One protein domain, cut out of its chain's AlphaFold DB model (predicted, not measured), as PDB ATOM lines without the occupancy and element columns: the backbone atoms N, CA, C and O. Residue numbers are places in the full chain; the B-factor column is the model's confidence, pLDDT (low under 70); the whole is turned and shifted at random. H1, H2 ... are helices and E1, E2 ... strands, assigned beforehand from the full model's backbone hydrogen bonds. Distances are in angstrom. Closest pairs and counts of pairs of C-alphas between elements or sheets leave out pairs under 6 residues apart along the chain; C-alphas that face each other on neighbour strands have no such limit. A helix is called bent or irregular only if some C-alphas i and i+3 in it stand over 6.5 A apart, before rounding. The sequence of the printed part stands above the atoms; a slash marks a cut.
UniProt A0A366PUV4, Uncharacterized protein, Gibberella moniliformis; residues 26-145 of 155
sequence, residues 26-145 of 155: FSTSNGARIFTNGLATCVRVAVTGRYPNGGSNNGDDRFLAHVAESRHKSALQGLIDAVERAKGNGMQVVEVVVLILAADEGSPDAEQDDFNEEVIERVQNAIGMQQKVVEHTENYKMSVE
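What this domain is: This is residues 26 to 145 of the 155 residues of an uncharacterized protein of Gibberella moniliformis (UniProt A0A366PUV4). A five-stranded sheet has two helices, H1 and H2, side by side over one face and running along its strands, while the small sheet of E2 and E7 covers part of the other face. Residues 105 to 110 stick out at one end. The 120 printed residues include named elements in the order E1 E2 E3 E4 H1 E5 H2 E6 E7; the large sheet, E1 E4 E3 E5 E6, is mixed, as is the class, helices and strands. The whole is compact, with a radius of gyration of the C-alphas of 14.4 A, and a rod of 51 by 25 by 22 A.

How they stand to each other: Look first at edge strand E1, residues 26 to 29, antiparallel to E4, residues 62 to 67, with N 27 and O 64 at 2.9 A, within hydrogen-bond range. E4 forms a hairpin with E3, residues 43 to 50 (N 45 and O 65, 3.0 A). E3 is antiparallel to E5, residues 92 to 101 (N 46 and O 97, 2.9 A), which is parallel to edge strand E6, residues 132 to 136 (N 98 and O 132, 2.9 A). H1, residues 69 to 88, and H2, residues 110 to 127, make two layers, helices on one face of a sheet, and touch at Ile 80 and Ala 126, their closest C-alphas, 6.4 A apart. Both crossovers are right-handed: E4, H1, E5 is a split strand-helix-strand unit, with E3 between its strands, and E5, H2, E6 joins parallel neighbours. E2, residues 34 to 36, and E7, residues 140 to 144, are antiparallel (N 36 and O 142, 2.8 A) and form a sandwich, two sheets face to face, with the large sheet. Every O i to N i+4 pair is within range in H2, 13 of 16 in H1, which is irregular: C-alphas 70 and 73 are 8.7 A apart.

Where its parts are: Find C-alpha 26 at (73.504, 19.237, 40.619), where E1 begins; E7 ends at C-alpha 144, (69.225, 9.403, 34.226). Between them E3 spans 24.0 A, H1 29.1 A, E5 28.3 A and H2 25.6 A.

The domain as a whole: The two C-alphas farthest apart, of Asn 53 and Gly 106, are 50.7 A apart. The printed part has no cut, and the link from E3 to E4 is long. Confidence is under 70 at residues 39, 54 to 57, 71 to 72 and 104 to 108.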
ATOM      1  N   PHE A  26      74.284  20.455  40.482       95.19
ATOM      2  CA  PHE A  26      73.504  19.237  40.619       95.19
ATOM      3  C   PHE A  26      72.052  19.541  40.269       95.19
ATOM      4  O   PHE A  26      71.622  20.696  40.328       95.19
ATOM      5  N   SER A  27      71.305  18.505  39.920       96.31
ATOM      6  CA  SER A  27      69.869  18.594  39.713       96.31
ATOM      7  C   SER A  27      69.181  17.324  40.187       96.31
ATOM      8  O   SER A  27      69.797  16.257  40.311       96.31
ATOM      9  N   THR A  28      67.891  17.459  40.450       96.56
ATOM     10  CA  THR A  28      67.004  16.371  40.832       96.56
ATOM     11  C   THR A  28      65.790  16.357  39.926       96.56
ATOM     12  O   THR A  28      65.458  17.347  39.271       96.56
ATOM     13  N   SER A  29      65.143  15.205  39.836       94.69
ATOM     14  CA  SER A  29      63.935  15.073  39.042       94.69
ATOM     15  C   SER A  29      63.018  13.993  39.583       94.69
ATOM     16  O   SER A  29      63.454  12.964  40.107       94.69
ATOM     17  N   ASN A  30      61.732  14.223  39.341       91.69
ATOM     18  CA  ASN A  30      60.652  13.281  39.509       91.69
ATOM     19  C   ASN A  30      59.939  13.087  38.159       91.69
ATOM     20  O   ASN A  30      59.323  13.993  37.607       91.69
ATOM     21  N   GLY A  31      60.070  11.896  37.591       85.44
ATOM     22  CA  GLY A  31      59.544  11.500  36.283       85.44
ATOM     23  C   GLY A  31      60.371  11.929  35.063       85.44
ATOM     24  O   GLY A  31      60.439  11.167  34.100       85.44
ATOM     25  N   ALA A  32      61.018  13.097  35.079       91.94
ATOM     26  CA  ALA A  32      61.718  13.631  33.906       91.94
ATOM     27  C   ALA A  32      63.177  13.155  33.792       91.94
ATOM     28  O   ALA A  32      63.841  12.876  34.792       91.94
ATOM     29  N   ARG A  33      63.687  13.099  32.558       95.56
ATOM     30  CA  ARG A  33      65.105  12.844  32.279       95.56
ATOM     31  C   ARG A  33      65.962  14.013  32.775       95.56
ATOM     32  O   ARG A  33      65.598  15.165  32.558       95.56
ATOM     33  N   ILE A  34      67.112  13.700  33.365       97.00
ATOM     34  CA  ILE A  34      68.193  14.661  33.639       97.00
ATOM     35  C   ILE A  34      69.492  14.155  33.020       97.00
ATOM     36  O   ILE A  34      69.702  12.943  32.937       97.00
ATOM     37  N   PHE A  35      70.345  15.053  32.541       96.62
ATOM     38  CA  PHE A  35      71.559  14.675  31.825       96.62
ATOM     39  C   PHE A  35      72.671  15.703  31.960       96.62
ATOM     40  O   PHE A  35      72.432  16.852  32.292       96.62
ATOM     41  N   THR A  36      73.892  15.277  31.680       93.94
ATOM     42  CA  THR A  36      75.065  16.130  31.569       93.94
ATOM     43  C   THR A  36      75.944  15.637  30.433       93.94
ATOM     44  O   THR A  36      76.051  14.436  30.176       93.94
ATOM     45  N   ASN A  37      76.587  16.584  29.781       90.25
ATOM     46  CA  ASN A  37      77.647  16.439  28.792       90.25
ATOM     47  C   ASN A  37      78.980  16.887  29.417       90.25
ATOM     48  O   ASN A  37      79.022  17.246  30.601       90.25
ATOM     49  N   GLY A  38      80.074  16.848  28.660       74.31
ATOM     50  CA  GLY A  38      81.245  17.685  28.938       74.31
ATOM     51  C   GLY A  38      82.579  16.955  29.082       74.31
ATOM     52  O   GLY A  38      82.764  15.828  28.633       74.31
ATOM     53  N   LEU A  39      83.518  17.624  29.751       67.44
ATOM     54  CA  LEU A  39      84.947  17.311  29.725       67.44
ATOM     55  C   LEU A  39      85.325  15.990  30.408       67.44
ATOM     56  O   LEU A  39      84.645  15.521  31.329       67.44
ATOM     57  N   ALA A  40      86.461  15.444  29.974       71.38
ATOM     58  CA  ALA A  40      87.050  14.219  30.493       71.38
ATOM     59  C   ALA A  40      87.416  14.302  31.990       71.38
ATOM     60  O   ALA A  40      87.203  13.348  32.717       71.38
ATOM     61  N   THR A  41      87.889  15.451  32.483       81.00
ATOM     62  CA  THR A  41      88.423  15.605  33.856       81.00
ATOM     63  C   THR A  41      87.359  15.724  34.954       81.00
ATOM     64  O   THR A  41      87.663  15.726  36.145       81.00
ATOM     65  N   CYS A  42      86.083  15.853  34.585       88.25
ATOM     66  CA  CYS A  42      85.001  16.027  35.551       88.25
ATOM     67  C   CYS A  42      84.448  14.683  36.038       88.25
ATOM     68  O   CYS A  42      84.184  13.785  35.238       88.25
ATOM     69  N   VAL A  43      84.139  14.596  37.331       91.31
ATOM     70  CA  VAL A  43      83.441  13.445  37.914       91.31
ATOM     71  C   VAL A  43      81.934  13.636  37.784       91.31
ATOM     72  O   VAL A  43      81.392  14.708  38.066       91.31
ATOM     73  N   ARG A  44      81.214  12.590  37.379       94.00
ATOM     74  CA  ARG A  44      79.745  12.615  37.301       94.00
ATOM     75  C   ARG A  44      79.165  11.585  38.249       94.00
ATOM     76  O   ARG A  44      79.561  10.424  38.231       94.00
ATOM     77  N   VAL A  45      78.215  12.017  39.070       96.56
ATOM     78  CA  VAL A  45      77.563  11.164  40.068       96.56
ATOM     79  C   VAL A  45      76.084  11.092  39.748       96.56
ATOM     80  O   VAL A  45      75.398  12.113  39.792       96.56
ATOM     81  N   ALA A  46      75.588   9.895  39.456       97.69
ATOM     82  CA  ALA A  46      74.171   9.637  39.249       97.69
ATOM     83  C   ALA A  46      73.633   8.684  40.313       97.69
ATOM     84  O   ALA A  46      74.249   7.665  40.625       97.69
ATOM     85  N   VAL A  47      72.448   9.001  40.827       97.75
ATOM     86  CA  VAL A  47      71.735   8.179  41.806       97.75
ATOM     87  C   VAL A  47      70.300   8.008  41.348       97.75
ATOM     88  O   VAL A  47      69.639   8.974  40.953       97.75
ATOM     89  N   THR A  48      69.795   6.782  41.427       96.75
ATOM     90  CA  THR A  48      68.381   6.484  41.194       96.75
ATOM     91  C   THR A  48      67.756   5.848  42.416       96.75
ATOM     92  O   THR A  48      68.404   5.132  43.184       96.75
ATOM     93  N   GLY A  49      66.466   6.105  42.596       94.75
ATOM     94  CA  GLY A  49      65.704   5.563  43.703       94.75
ATOM     95  C   GLY A  49      64.316   5.075  43.318       94.75
ATOM     96  O   GLY A  49      63.793   5.275  42.215       94.75
ATOM     97  N   ARG A  50      63.678   4.415  44.277       92.69
ATOM     98  CA  ARG A  50      62.275   4.009  44.200       92.69
ATOM     99  C   ARG A  50      61.579   4.245  45.530       92.69
ATOM    100  O   ARG A  50      62.174   4.053  46.585       92.69
ATOM    101  N   TYR A  51      60.297   4.573  45.463       91.94
ATOM    102  CA  TYR A  51      59.415   4.635  46.624       91.94
ATOM    103  C   TYR A  51      58.546   3.367  46.633       91.94
ATOM    104  O   TYR A  51      57.659   3.244  45.785       91.94
ATOM    105  N   PRO A  52      58.785   2.401  47.545       84.75
ATOM    106  CA  PRO A  52      58.112   1.095  47.533       84.75
ATOM    107  C   PRO A  52      56.588   1.174  47.658       84.75
ATOM    108  O   PRO A  52      55.879   0.338  47.113       84.75
ATOM    109  N   ASN A  53      56.088   2.217  48.326       79.06
ATOM    110  CA  ASN A  53      54.660   2.431  48.561       79.06
ATOM    111  C   ASN A  53      53.959   3.193  47.417       79.06
ATOM    112  O   ASN A  53      52.863   3.711  47.601       79.06
ATOM    113  N   GLY A  54      54.581   3.270  46.233       58.59
ATOM    114  CA  GLY A  54      53.881   3.539  44.971       58.59
ATOM    115  C   GLY A  54      53.479   4.987  44.674       58.59
ATOM    116  O   GLY A  54      52.780   5.220  43.693       58.59
ATOM    117  N   GLY A  55      53.918   5.975  45.452       58.72
ATOM    118  CA  GLY A  55      53.635   7.379  45.149       58.72
ATOM    119  C   GLY A  55      54.714   8.005  44.272       58.72
ATOM    120  O   GLY A  55      55.781   8.343  44.776       58.72
ATOM    121  N   SER A  56      54.419   8.273  42.997       57.50
ATOM    122  CA  SER A  56      55.198   9.229  42.187       57.50
ATOM    123  C   SER A  56      55.159  10.649  42.766       57.50
ATOM    124  O   SER A  56      55.876  11.512  42.299       57.50
ATOM    125  N   ASN A  57      54.341  10.916  43.787       62.56
ATOM    126  CA  ASN A  57      54.291  12.196  44.498       62.56
ATOM    127  C   ASN A  57      55.195  12.232  45.743       62.56
ATOM    128  O   ASN A  57      55.160  13.210  46.483       62.56
ATOM    129  N   ASN A  58      55.984  11.183  46.002       72.75
ATOM    130  CA  ASN A  58      56.757  11.058  47.243       72.75
ATOM    131  C   ASN A  58      58.115  11.784  47.211       72.75
ATOM    132  O   ASN A  58      58.826  11.785  48.214       72.75
ATOM    133  N   GLY A  59      58.453  12.425  46.091       87.06
ATOM    134  CA  GLY A  59      59.649  13.245  45.934       87.06
ATOM    135  C   GLY A  59      60.480  12.845  44.723       87.06
ATOM    136  O   GLY A  59      60.086  11.993  43.927       87.06
ATOM    137  N   ASP A  60      61.641  13.477  44.604       94.44
ATOM    138  CA  ASP A  60      62.603  13.172  43.552       94.44
ATOM    139  C   ASP A  60      63.141  11.746  43.692       94.44
ATOM    140  O   ASP A  60      63.274  11.208  44.798       94.44
ATOM    141  N   ASP A  61      63.429  11.128  42.553       94.06
ATOM    142  CA  ASP A  61      63.933   9.756  42.451       94.06
ATOM    143  C   ASP A  61      65.078   9.607  41.435       94.06
ATOM    144  O   ASP A  61      65.554   8.492  41.189       94.06
ATOM    145  N   ARG A  62      65.535  10.728  40.867       96.50
ATOM    146  CA  ARG A  62      66.713  10.848  40.003       96.50
ATOM    147  C   ARG A  62      67.554  12.013  40.491       96.50
ATOM    148  O   ARG A  62      67.029  13.108  40.684       96.50
ATOM    149  N   PHE A  63      68.849  11.779  40.636       97.75
ATOM    150  CA  PHE A  63      69.811  12.772  41.097       97.75
ATOM    151  C   PHE A  63      71.033  12.692  40.196       97.75
ATOM    152  O   PHE A  63      71.497  11.593  39.883       97.75
ATOM    153  N   LEU A  64      71.538  13.845  39.772       97.69
ATOM    154  CA  LEU A  64      72.730  13.934  38.940       97.69
ATOM    155  C   LEU A  64      73.559  15.141  39.369       97.69
ATOM    156  O   LEU A  64      73.025  16.245  39.484       97.69
ATOM    157  N   ALA A  65      74.853  14.934  39.585       96.00
ATOM    158  CA  ALA A  65      75.824  15.997  39.804       96.00
ATOM    159  C   ALA A  65      76.936  15.921  38.764       96.00
ATOM    160  O   ALA A  65      77.447  14.839  38.466       96.00
ATOM    161  N   HIS A  66      77.324  17.089  38.262       94.00
ATOM    162  CA  HIS A  66      78.484  17.271  37.405       94.00
ATOM    163  C   HIS A  66      79.544  18.021  38.210       94.00
ATOM    164  O   HIS A  66      79.442  19.225  38.458       94.00
ATOM    165  N   VAL A  67      80.535  17.280  38.685       91.50
ATOM    166  CA  VAL A  67      81.495  17.707  39.698       91.50
ATOM    167  C   VAL A  67      82.826  18.010  39.015       91.50
ATOM    168  O   VAL A  67      83.443  17.137  38.419       91.50
ATOM    169  N   ALA A  68      83.271  19.259  39.107       84.62
ATOM    170  CA  ALA A  68      84.590  19.681  38.645       84.62
ATOM    171  C   ALA A  68      85.466  20.018  39.848       84.62
ATOM    172  O   ALA A  68      84.968  20.612  40.805       84.62
ATOM    173  N   GLU A  69      86.756  19.716  39.773       77.19
ATOM    174  CA  GLU A  69      87.725  19.926  40.851       77.19
ATOM    175  C   GLU A  69      87.693  21.362  41.419       77.19
ATOM    176  O   GLU A  69      87.622  21.572  42.623       77.19
ATOM    177  N   SER A  70      87.582  22.394  40.581       73.12
ATOM    178  CA  SER A  70      87.515  23.787  41.060       73.12
ATOM    179  C   SER A  70      86.190  24.177  41.746       73.12
ATOM    180  O   SER A  70      86.102  25.233  42.377       73.12
ATOM    181  N   ARG A  71      85.126  23.367  41.614       66.06
ATOM    182  CA  ARG A  71      83.748  23.683  42.063       66.06
ATOM    183  C   ARG A  71      83.020  22.490  42.710       66.06
ATOM    184  O   ARG A  71      81.790  22.469  42.766       66.06
ATOM    185  N   HIS A  72      83.755  21.498  43.215       67.44
ATOM    186  CA  HIS A  72      83.199  20.186  43.563       67.44
ATOM    187  C   HIS A  72      82.297  20.188  44.804       67.44
ATOM    188  O   HIS A  72      81.280  19.491  44.836       67.44
ATOM    189  N   LYS A  73      82.627  20.999  45.821       76.75
ATOM    190  CA  LYS A  73      81.999  20.896  47.152       76.75
ATOM    191  C   LYS A  73      80.500  21.190  47.144       76.75
ATOM    192  O   LYS A  73      79.750  20.473  47.793       76.75
ATOM    193  N   SER A  74      80.042  22.205  46.408       86.25
ATOM    194  CA  SER A  74      78.624  22.593  46.420       86.25
ATOM    195  C   SER A  74      77.733  21.643  45.621       86.25
ATOM    196  O   SER A  74      76.618  21.357  46.048       86.25
ATOM    197  N   ALA A  75      78.210  21.158  44.471       91.81
ATOM    198  CA  ALA A  75      77.444  20.241  43.629       91.81
ATOM    199  C   ALA A  75      77.290  18.875  44.305       91.81
ATOM    200  O   ALA A  75      76.177  18.364  44.421       91.81
ATOM    201  N   LEU A  76      78.398  18.324  44.806       94.31
ATOM    202  CA  LEU A  76      78.393  17.030  45.475       94.31
ATOM    203  C   LEU A  76      77.582  17.067  46.775       94.31
ATOM    204  O   LEU A  76      76.740  16.196  46.987       94.31
ATOM    205  N   GLN A  77      77.770  18.097  47.610       94.44
ATOM    206  CA  GLN A  77      76.990  18.239  48.844       94.44
ATOM    207  C   GLN A  77      75.496  18.407  48.546       94.44
ATOM    208  O   GLN A  77      74.671  17.767  49.186       94.44
ATOM    209  N   GLY A  78      75.139  19.208  47.538       95.25
ATOM    210  CA  GLY A  78      73.744  19.393  47.144       95.25
ATOM    211  C   GLY A  78      73.065  18.093  46.700       95.25
ATOM    212  O   GLY A  78      71.920  17.840  47.084       95.25
ATOM    213  N   LEU A  79      73.784  17.240  45.960       96.88
ATOM    214  CA  LEU A  79      73.314  15.899  45.605       96.88
ATOM    215  C   LEU A  79      73.140  15.015  46.844       96.88
ATOM    216  O   LEU A  79      72.089  14.391  46.988       96.88
ATOM    217  N   ILE A  80      74.128  14.987  47.742       96.62
ATOM    218  CA  ILE A  80      74.076  14.202  48.984       96.62
ATOM    219  C   ILE A  80      72.865  14.609  49.826       96.62
ATOM    220  O   ILE A  80      72.026  13.762  50.137       96.62
ATOM    221  N   ASP A  81      72.707  15.903  50.104       96.69
ATOM    222  CA  ASP A  81      71.604  16.414  50.918       96.69
ATOM    223  C   ASP A  81      70.243  16.088  50.280       96.69
ATOM    224  O   ASP A  81      69.256  15.825  50.969       96.69
ATOM    225  N   ALA A  82      70.157  16.124  48.947       96.69
ATOM    226  CA  ALA A  82      68.934  15.784  48.230       96.69
ATOM    227  C   ALA A  82      68.593  14.292  48.339       96.69
ATOM    228  O   ALA A  82      67.433  13.953  48.596       96.69
ATOM    229  N   VAL A  83      69.587  13.413  48.203       96.81
ATOM    230  CA  VAL A  83      69.417  11.966  48.386       96.81
ATOM    231  C   VAL A  83      69.026  11.647  49.829       96.81
ATOM    232  O   VAL A  83      68.119  10.845  50.049       96.81
ATOM    233  N   GLU A  84      69.645  12.292  50.818       95.81
ATOM    234  CA  GLU A  84      69.299  12.120  52.234       95.81
ATOM    235  C   GLU A  84      67.864  12.553  52.537       95.81
ATOM    236  O   GLU A  84      67.117  11.798  53.166       95.81
ATOM    237  N   ARG A  85      67.433  13.718  52.033       94.81
ATOM    238  CA  ARG A  85      66.035  14.164  52.156       94.81
ATOM    239  C   ARG A  85      65.066  13.167  51.524       94.81
ATOM    240  O   ARG A  85      64.061  12.818  52.140       94.81
ATOM    241  N   ALA A  86      65.373  12.670  50.328       94.12
ATOM    242  CA  ALA A  86      64.541  11.679  49.651       94.12
ATOM    243  C   ALA A  86      64.479  10.349  50.425       94.12
ATOM    244  O   ALA A  86      63.396   9.783  50.594       94.12
ATOM    245  N   LYS A  87      65.603   9.878  50.984       93.19
ATOM    246  CA  LYS A  87      65.647   8.715  51.891       93.19
ATOM    247  C   LYS A  87      64.778   8.939  53.132       93.19
ATOM    248  O   LYS A  87      64.010   8.051  53.496       93.19
ATOM    249  N   GLY A  88      64.833  10.132  53.731       92.69
ATOM    250  CA  GLY A  88      63.960  10.538  54.839       92.69
ATOM    251  C   GLY A  88      62.466  10.489  54.487       92.69
ATOM    252  O   GLY A  88      61.648  10.141  55.335       92.69
ATOM    253  N   ASN A  89      62.123  10.727  53.218       90.81
ATOM    254  CA  ASN A  89      60.765  10.593  52.678       90.81
ATOM    255  C   ASN A  89      60.407   9.156  52.239       90.81
ATOM    256  O   ASN A  89      59.354   8.925  51.642       90.81
ATOM    257  N   GLY A  90      61.259   8.169  52.528       91.62
ATOM    258  CA  GLY A  90      61.011   6.757  52.233       91.62
ATOM    259  C   GLY A  90      61.538   6.275  50.880       91.62
ATOM    260  O   GLY A  90      61.148   5.192  50.428       91.62
ATOM    261  N   MET A  91      62.416   7.039  50.223       93.81
ATOM    262  CA  MET A  91      63.120   6.564  49.035       93.81
ATOM    263  C   MET A  91      64.114   5.463  49.407       93.81
ATOM    264  O   MET A  91      64.951   5.621  50.294       93.81
ATOM    265  N   GLN A  92      64.079   4.364  48.663       94.06
ATOM    266  CA  GLN A  92      65.157   3.383  48.628       94.06
ATOM    267  C   GLN A  92      66.057   3.681  47.434       94.06
ATOM    268  O   GLN A  92      65.566   3.764  46.306       94.06
ATOM    269  N   VAL A  93      67.359   3.811  47.676       95.44
ATOM    270  CA  VAL A  93      68.358   3.908  46.604       95.44
ATOM    271  C   VAL A  93      68.400   2.576  45.854       95.44
ATOM    272  O   VAL A  93      68.333   1.512  46.470       95.44
ATOM    273  N   VAL A  94      68.453   2.645  44.526       95.56
ATOM    274  CA  VAL A  94      68.458   1.485  43.624       95.56
ATOM    275  C   VAL A  94      69.818   1.325  42.963       95.56
ATOM    276  O   VAL A  94      70.336   0.214  42.915       95.56
ATOM    277  N   GLU A  95      70.387   2.420  42.463       96.81
ATOM    278  CA  GLU A  95      71.662   2.404  41.753       96.81
ATOM    279  C   GLU A  95      72.430   3.702  42.009       96.81
ATOM    280  O   GLU A  95      71.838   4.784  42.074       96.81
ATOM    281  N   VAL A  96      73.751   3.576  42.133       97.75
ATOM    282  CA  VAL A  96      74.702   4.685  42.220       97.75
ATOM    283  C   VAL A  96      75.804   4.430  41.201       97.75
ATOM    284  O   VAL A  96      76.437   3.373  41.228       97.75
ATOM    285  N   VAL A  97      76.045   5.393  40.316       97.62
ATOM    286  CA  VAL A  97      77.140   5.346  39.341       97.62
ATOM    287  C   VAL A  97      78.002   6.585  39.515       97.62
ATOM    288  O   VAL A  97      77.483   7.702  39.544       97.62
ATOM    289  N   VAL A  98      79.311   6.373  39.607       96.31
ATOM    290  CA  VAL A  98      80.323   7.431  39.624       96.31
ATOM    291  C   VAL A  98      81.204   7.236  38.398       96.31
ATOM    292  O   VAL A  98      81.804   6.179  38.232       96.31
ATOM    293  N   LEU A  99      81.232   8.225  37.517       93.75
ATOM    294  CA  LEU A  99      82.026   8.222  36.292       93.75
ATOM    295  C   LEU A  99      83.228   9.154  36.493       93.75
ATOM    296  O   LEU A  99      83.011  10.326  36.809       93.75
ATOM    297  N   ILE A 100      84.445   8.624  36.349       92.56
ATOM    298  CA  ILE A 100      85.716   9.299  36.658       92.56
ATOM    299  C   ILE A 100      86.707   9.220  35.491       92.56
ATOM    300  O   ILE A 100      86.689   8.252  34.725       92.56
ATOM    301  N   LEU A 101      87.617  10.193  35.409       88.25
ATOM    302  CA  LEU A 101      88.786  10.103  34.535       88.25
ATOM    303  C   LEU A 101      89.726   9.009  35.057       88.25
ATOM    304  O   LEU A 101      90.061   9.017  36.240       88.25
ATOM    305  N   ALA A 102      90.136   8.086  34.190       83.00
ATOM    306  CA  ALA A 102      91.136   7.075  34.512       83.00
ATOM    307  C   ALA A 102      92.505   7.731  34.752       83.00
ATOM    308  O   ALA A 102      92.882   8.644  34.015       83.00
ATOM    309  N   ALA A 103      93.259   7.227  35.730       72.06
ATOM    310  CA  ALA A 103      94.655   7.603  35.914       72.06
ATOM    311  C   ALA A 103      95.461   7.245  34.651       72.06
ATOM    312  O   ALA A 103      95.343   6.130  34.131       72.06
ATOM    313  N   ASP A 104      96.285   8.164  34.140       66.75
ATOM    314  CA  ASP A 104      97.213   7.840  33.054       66.75
ATOM    315  C   ASP A 104      98.374   7.009  33.623       66.75
ATOM    316  O   ASP A 104      99.160   7.493  34.440       66.75
ATOM    317  N   GLU A 105      98.504   5.754  33.176       60.69
ATOM    318  CA  GLU A 105      99.582   4.838  33.582       60.69
ATOM    319  C   GLU A 105     100.994   5.413  33.324       60.69
ATOM    320  O   GLU A 105     101.964   4.964  33.943       60.69
ATOM    321  N   GLY A 106     101.137   6.400  32.427       59.66
ATOM    322  CA  GLY A 106     102.406   7.060  32.096       59.66
ATOM    323  C   GLY A 106     102.643   8.410  32.784       59.66
ATOM    324  O   GLY A 106     103.780   8.893  32.793       59.66
ATOM    325  N   SER A 107     101.606   9.013  33.367       56.91
ATOM    326  CA  SER A 107     101.688  10.263  34.129       56.91
ATOM    327  C   SER A 107     100.552  10.330  35.155       56.91
ATOM    328  O   SER A 107      99.530  10.954  34.868       56.91
ATOM    329  N   PRO A 108     100.703   9.704  36.338       62.41
ATOM    330  CA  PRO A 108      99.680   9.793  37.369       62.41
ATOM    331  C   PRO A 108      99.484  11.265  37.738       62.41
ATOM    332  O   PRO A 108     100.397  11.921  38.251       62.41
ATOM    333  N   ASP A 109      98.307  11.791  37.412       76.69
ATOM    334  CA  ASP A 109      97.868  13.099  37.867       76.69
ATOM    335  C   ASP A 109      97.340  12.916  39.288       76.69
ATOM    336  O   ASP A 109      96.171  12.610  39.509       76.69
ATOM    337  N   ALA A 110      98.252  13.041  40.254       77.00
ATOM    338  CA  ALA A 110      97.943  12.816  41.660       77.00
ATOM    339  C   ALA A 110      96.805  13.725  42.163       77.00
ATOM    340  O   ALA A 110      96.062  13.318  43.049       77.00
ATOM    341  N   GLU A 111      96.639  14.923  41.589       82.94
ATOM    342  CA  GLU A 111      95.541  15.827  41.955       82.94
ATOM    343  C   GLU A 111      94.193  15.274  41.462       82.94
ATOM    344  O   GLU A 111      93.209  15.265  42.208       82.94
ATOM    345  N   GLN A 112      94.150  14.741  40.237       85.50
ATOM    346  CA  GLN A 112      92.957  14.087  39.692       85.50
ATOM    347  C   GLN A 112      92.609  12.791  40.439       85.50
ATOM    348  O   GLN A 112      91.425  12.528  40.672       85.50
ATOM    349  N   ASP A 113      93.610  11.995  40.819       86.94
ATOM    350  CA  ASP A 113      93.417  10.753  41.574       86.94
ATOM    351  C   ASP A 113      92.858  11.042  42.976       86.94
ATOM    352  O   ASP A 113      91.811  10.499  43.340       86.94
ATOM    353  N   ASP A 114      93.465  11.982  43.710       88.81
ATOM    354  CA  ASP A 114      92.978  12.436  45.019       88.81
ATOM    355  C   ASP A 114      91.538  12.977  44.918       88.81
ATOM    356  O   ASP A 114      90.682  12.696  45.764       88.81
ATOM    357  N   PHE A 115      91.233  13.730  43.855       89.00
ATOM    358  CA  PHE A 115      89.888  14.243  43.602       89.00
ATOM    359  C   PHE A 115      88.875  13.121  43.318       89.00
ATOM    360  O   PHE A 115      87.763  13.138  43.862       89.00
ATOM    361  N   ASN A 116      89.235  12.135  42.493       91.19
ATOM    362  CA  ASN A 116      88.394  10.973  42.203       91.19
ATOM    363  C   ASN A 116      88.091  10.182  43.483       91.19
ATOM    364  O   ASN A 116      86.924   9.863  43.749       91.19
ATOM    365  N   GLU A 117      89.120   9.901  44.286       92.00
ATOM    366  CA  GLU A 117      89.001   9.191  45.561       92.00
ATOM    367  C   GLU A 117      88.113   9.956  46.550       92.00
ATOM    368  O   GLU A 117      87.167   9.372  47.089       92.00
ATOM    369  N   GLU A 118      88.310  11.272  46.712       92.06
ATOM    370  CA  GLU A 118      87.473  12.093  47.598       92.06
ATOM    371  C   GLU A 118      85.985  11.979  47.218       92.06
ATOM    372  O   GLU A 118      85.118  11.792  48.082       92.06
ATOM    373  N   VAL A 119      85.654  12.079  45.926       93.06
ATOM    374  CA  VAL A 119      84.257  11.994  45.476       93.06
ATOM    375  C   VAL A 119      83.687  10.597  45.730       93.06
ATOM    376  O   VAL A 119      82.576  10.481  46.257       93.06
ATOM    377  N   ILE A 120      84.435   9.544  45.396       94.12
ATOM    378  CA  ILE A 120      84.050   8.140  45.604       94.12
ATOM    379  C   ILE A 120      83.753   7.875  47.082       94.12
ATOM    380  O   ILE A 120      82.687   7.340  47.411       94.12
ATOM    381  N   GLU A 121      84.644   8.281  47.982       94.12
ATOM    382  CA  GLU A 121      84.477   8.072  49.419       94.12
ATOM    383  C   GLU A 121      83.278   8.841  49.975       94.12
ATOM    384  O   GLU A 121      82.470   8.292  50.734       94.12
ATOM    385  N   ARG A 122      83.107  10.108  49.583       93.50
ATOM    386  CA  ARG A 122      81.987  10.933  50.064       93.50
ATOM    387  C   ARG A 122      80.641  10.391  49.599       93.50
ATOM    388  O   ARG A 122      79.701  10.354  50.395       93.50
ATOM    389  N   VAL A 123      80.546   9.927  48.352       94.31
ATOM    390  CA  VAL A 123      79.336   9.282  47.818       94.31
ATOM    391  C   VAL A 123      79.033   7.987  48.573       94.31
ATOM    392  O   VAL A 123      77.907   7.810  49.045       94.31
ATOM    393  N   GLN A 124      80.028   7.113  48.747       93.75
ATOM    394  CA  GLN A 124      79.880   5.848  49.472       93.75
ATOM    395  C   GLN A 124      79.380   6.074  50.907       93.75
ATOM    396  O   GLN A 124      78.413   5.437  51.340       93.75
ATOM    397  N   ASN A 125      80.020   6.996  51.634       92.69
ATOM    398  CA  ASN A 125      79.722   7.281  53.036       92.69
ATOM    399  C   ASN A 125      78.324   7.881  53.227       92.69
ATOM    400  O   ASN A 125      77.603   7.481  54.139       92.69
ATOM    401  N   ALA A 126      77.917   8.810  52.360       91.25
ATOM    402  CA  ALA A 126      76.623   9.478  52.477       91.25
ATOM    403  C   ALA A 126      75.449   8.595  52.025       91.25
ATOM    404  O   ALA A 126      74.390   8.522  52.663       91.25
ATOM    405  N   ILE A 127      75.611   7.898  50.900       91.69
ATOM    406  CA  ILE A 127      74.510   7.129  50.318       91.69
ATOM    407  C   ILE A 127      74.341   5.793  51.047       91.69
ATOM    408  O   ILE A 127      73.200   5.358  51.254       91.69
ATOM    409  N   GLY A 128      75.440   5.188  51.510       88.31
ATOM    410  CA  GLY A 128      75.437   3.899  52.200       88.31
ATOM    411  C   GLY A 128      75.193   2.710  51.265       88.31
ATOM    412  O   GLY A 128      74.715   1.669  51.706       88.31
ATOM    413  N   MET A 129      75.480   2.871  49.970       91.00
ATOM    414  CA  MET A 129      75.403   1.831  48.943       91.00
ATOM    415  C   MET A 129      76.700   1.840  48.143       91.00
ATOM    416  O   MET A 129      77.211   2.912  47.838       91.00
ATOM    417  N   GLN A 130      77.194   0.651  47.789       91.38
ATOM    418  CA  GLN A 130      78.351   0.524  46.914       91.38
ATOM    419  C   GLN A 130      78.043   1.068  45.521       91.38
ATOM    420  O   GLN A 130      77.136   0.577  44.845       91.38
ATOM    421  N   GLN A 131      78.798   2.077  45.101       93.69
ATOM    422  CA  GLN A 131      78.711   2.626  43.758       93.69
ATOM    423  C   GLN A 131      79.368   1.715  42.729       93.69
ATOM    424  O   GLN A 131      80.362   1.034  42.987       93.69
ATOM    425  N   LYS A 132      78.851   1.789  41.508       96.75
ATOM    426  CA  LYS A 132      79.583   1.375  40.323       96.75
ATOM    427  C   LYS A 132      80.490   2.522  39.886       96.75
ATOM    428  O   LYS A 132      79.992   3.543  39.413       96.75
ATOM    429  N   VAL A 133      81.798   2.342  40.034       95.38
ATOM    430  CA  VAL A 133      82.789   3.254  39.454       95.38
ATOM    431  C   VAL A 133      83.000   2.872  37.992       95.38
ATOM    432  O   VAL A 133      83.127   1.691  37.663       95.38
ATOM    433  N   VAL A 134      82.961   3.861  37.110       93.31
ATOM    434  CA  VAL A 134      83.238   3.717  35.682       93.31
ATOM    435  C   VAL A 134      84.372   4.670  35.349       93.31
ATOM    436  O   VAL A 134      84.251   5.870  35.564       93.31
ATOM    437  N   GLU A 135      85.457   4.128  34.824       91.69
ATOM    438  CA  GLU A 135      86.613   4.895  34.369       91.69
ATOM    439  C   GLU A 135      86.483   5.203  32.874       91.69
ATOM    440  O   GLU A 135      85.942   4.397  32.107       91.69
ATOM    441  N   HIS A 136      86.971   6.366  32.449       87.12
ATOM    442  CA  HIS A 136      87.040   6.753  31.041       87.12
ATOM    443  C   HIS A 136      88.278   7.600  30.749       87.12
ATOM    444  O   HIS A 136      88.866   8.175  31.654       87.12
ATOM    445  N   THR A 137      88.653   7.704  29.474       84.69
ATOM    446  CA  THR A 137      89.781   8.529  28.998       84.69
ATOM    447  C   THR A 137      89.361   9.610  27.996       84.69
ATOM    448  O   THR A 137      90.145  10.493  27.663       84.69
ATOM    449  N   GLU A 138      88.116   9.569  27.522       84.19
ATOM    450  CA  GLU A 138      87.537  10.499  26.544       84.19
ATOM    451  C   GLU A 138      86.323  11.238  27.128       84.19
ATOM    452  O   GLU A 138      85.934  11.004  28.272       84.19
ATOM    453  N   ASN A 139      85.713  12.154  26.376       85.81
ATOM    454  CA  ASN A 139      84.521  12.863  26.844       85.81
ATOM    455  C   ASN A 139      83.316  11.921  26.890       85.81
ATOM    456  O   ASN A 139      83.076  11.145  25.966       85.81
ATOM    457  N   TYR A 140      82.542  12.007  27.968       88.19
ATOM    458  CA  TYR A 140      81.369  11.172  28.184       88.19
ATOM    459  C   TYR A 140      80.166  12.026  28.555       88.19
ATOM    460  O   TYR A 140      80.235  12.927  29.400       88.19
ATOM    461  N   LYS A 141      79.016  11.631  28.013       91.69
ATOM    462  CA  LYS A 141      77.713  12.087  28.492       91.69
ATOM    463  C   LYS A 141      77.145  11.091  29.485       91.69
ATOM    464  O   LYS A 141      77.287   9.879  29.320       91.69
ATOM    465  N   MET A 142      76.435  11.604  30.483       95.50
ATOM    466  CA  MET A 142      75.711  10.812  31.470       95.50
ATOM    467  C   MET A 142      74.272  11.305  31.576       95.50
ATOM    468  O   MET A 142      73.996  12.497  31.508       95.50
ATOM    469  N   SER A 143      73.329  10.391  31.751       96.50
ATOM    470  CA  SER A 143      71.923  10.731  31.933       96.50
ATOM    471  C   SER A 143      71.216   9.732  32.824       96.50
ATOM    472  O   SER A 143      71.568   8.554  32.870       96.50
ATOM    473  N   VAL A 144      70.194  10.220  33.513       97.06
ATOM    474  CA  VAL A 144      69.225   9.403  34.226       97.06
ATOM    475  C   VAL A 144      67.899   9.550  33.501       97.06
ATOM    476  O   VAL A 144      67.261  10.604  33.532       97.06
ATOM    477  N   GLU A 145      67.510   8.496  32.797       95.69
ATOM    478  CA  GLU A 145      66.351   8.499  31.913       95.69
ATOM    479  C   GLU A 145      65.025   8.524  32.678       95.69
ATOM    480  O   GLU A 145      64.946   8.177  33.858       95.69
TER     481      GLU A 145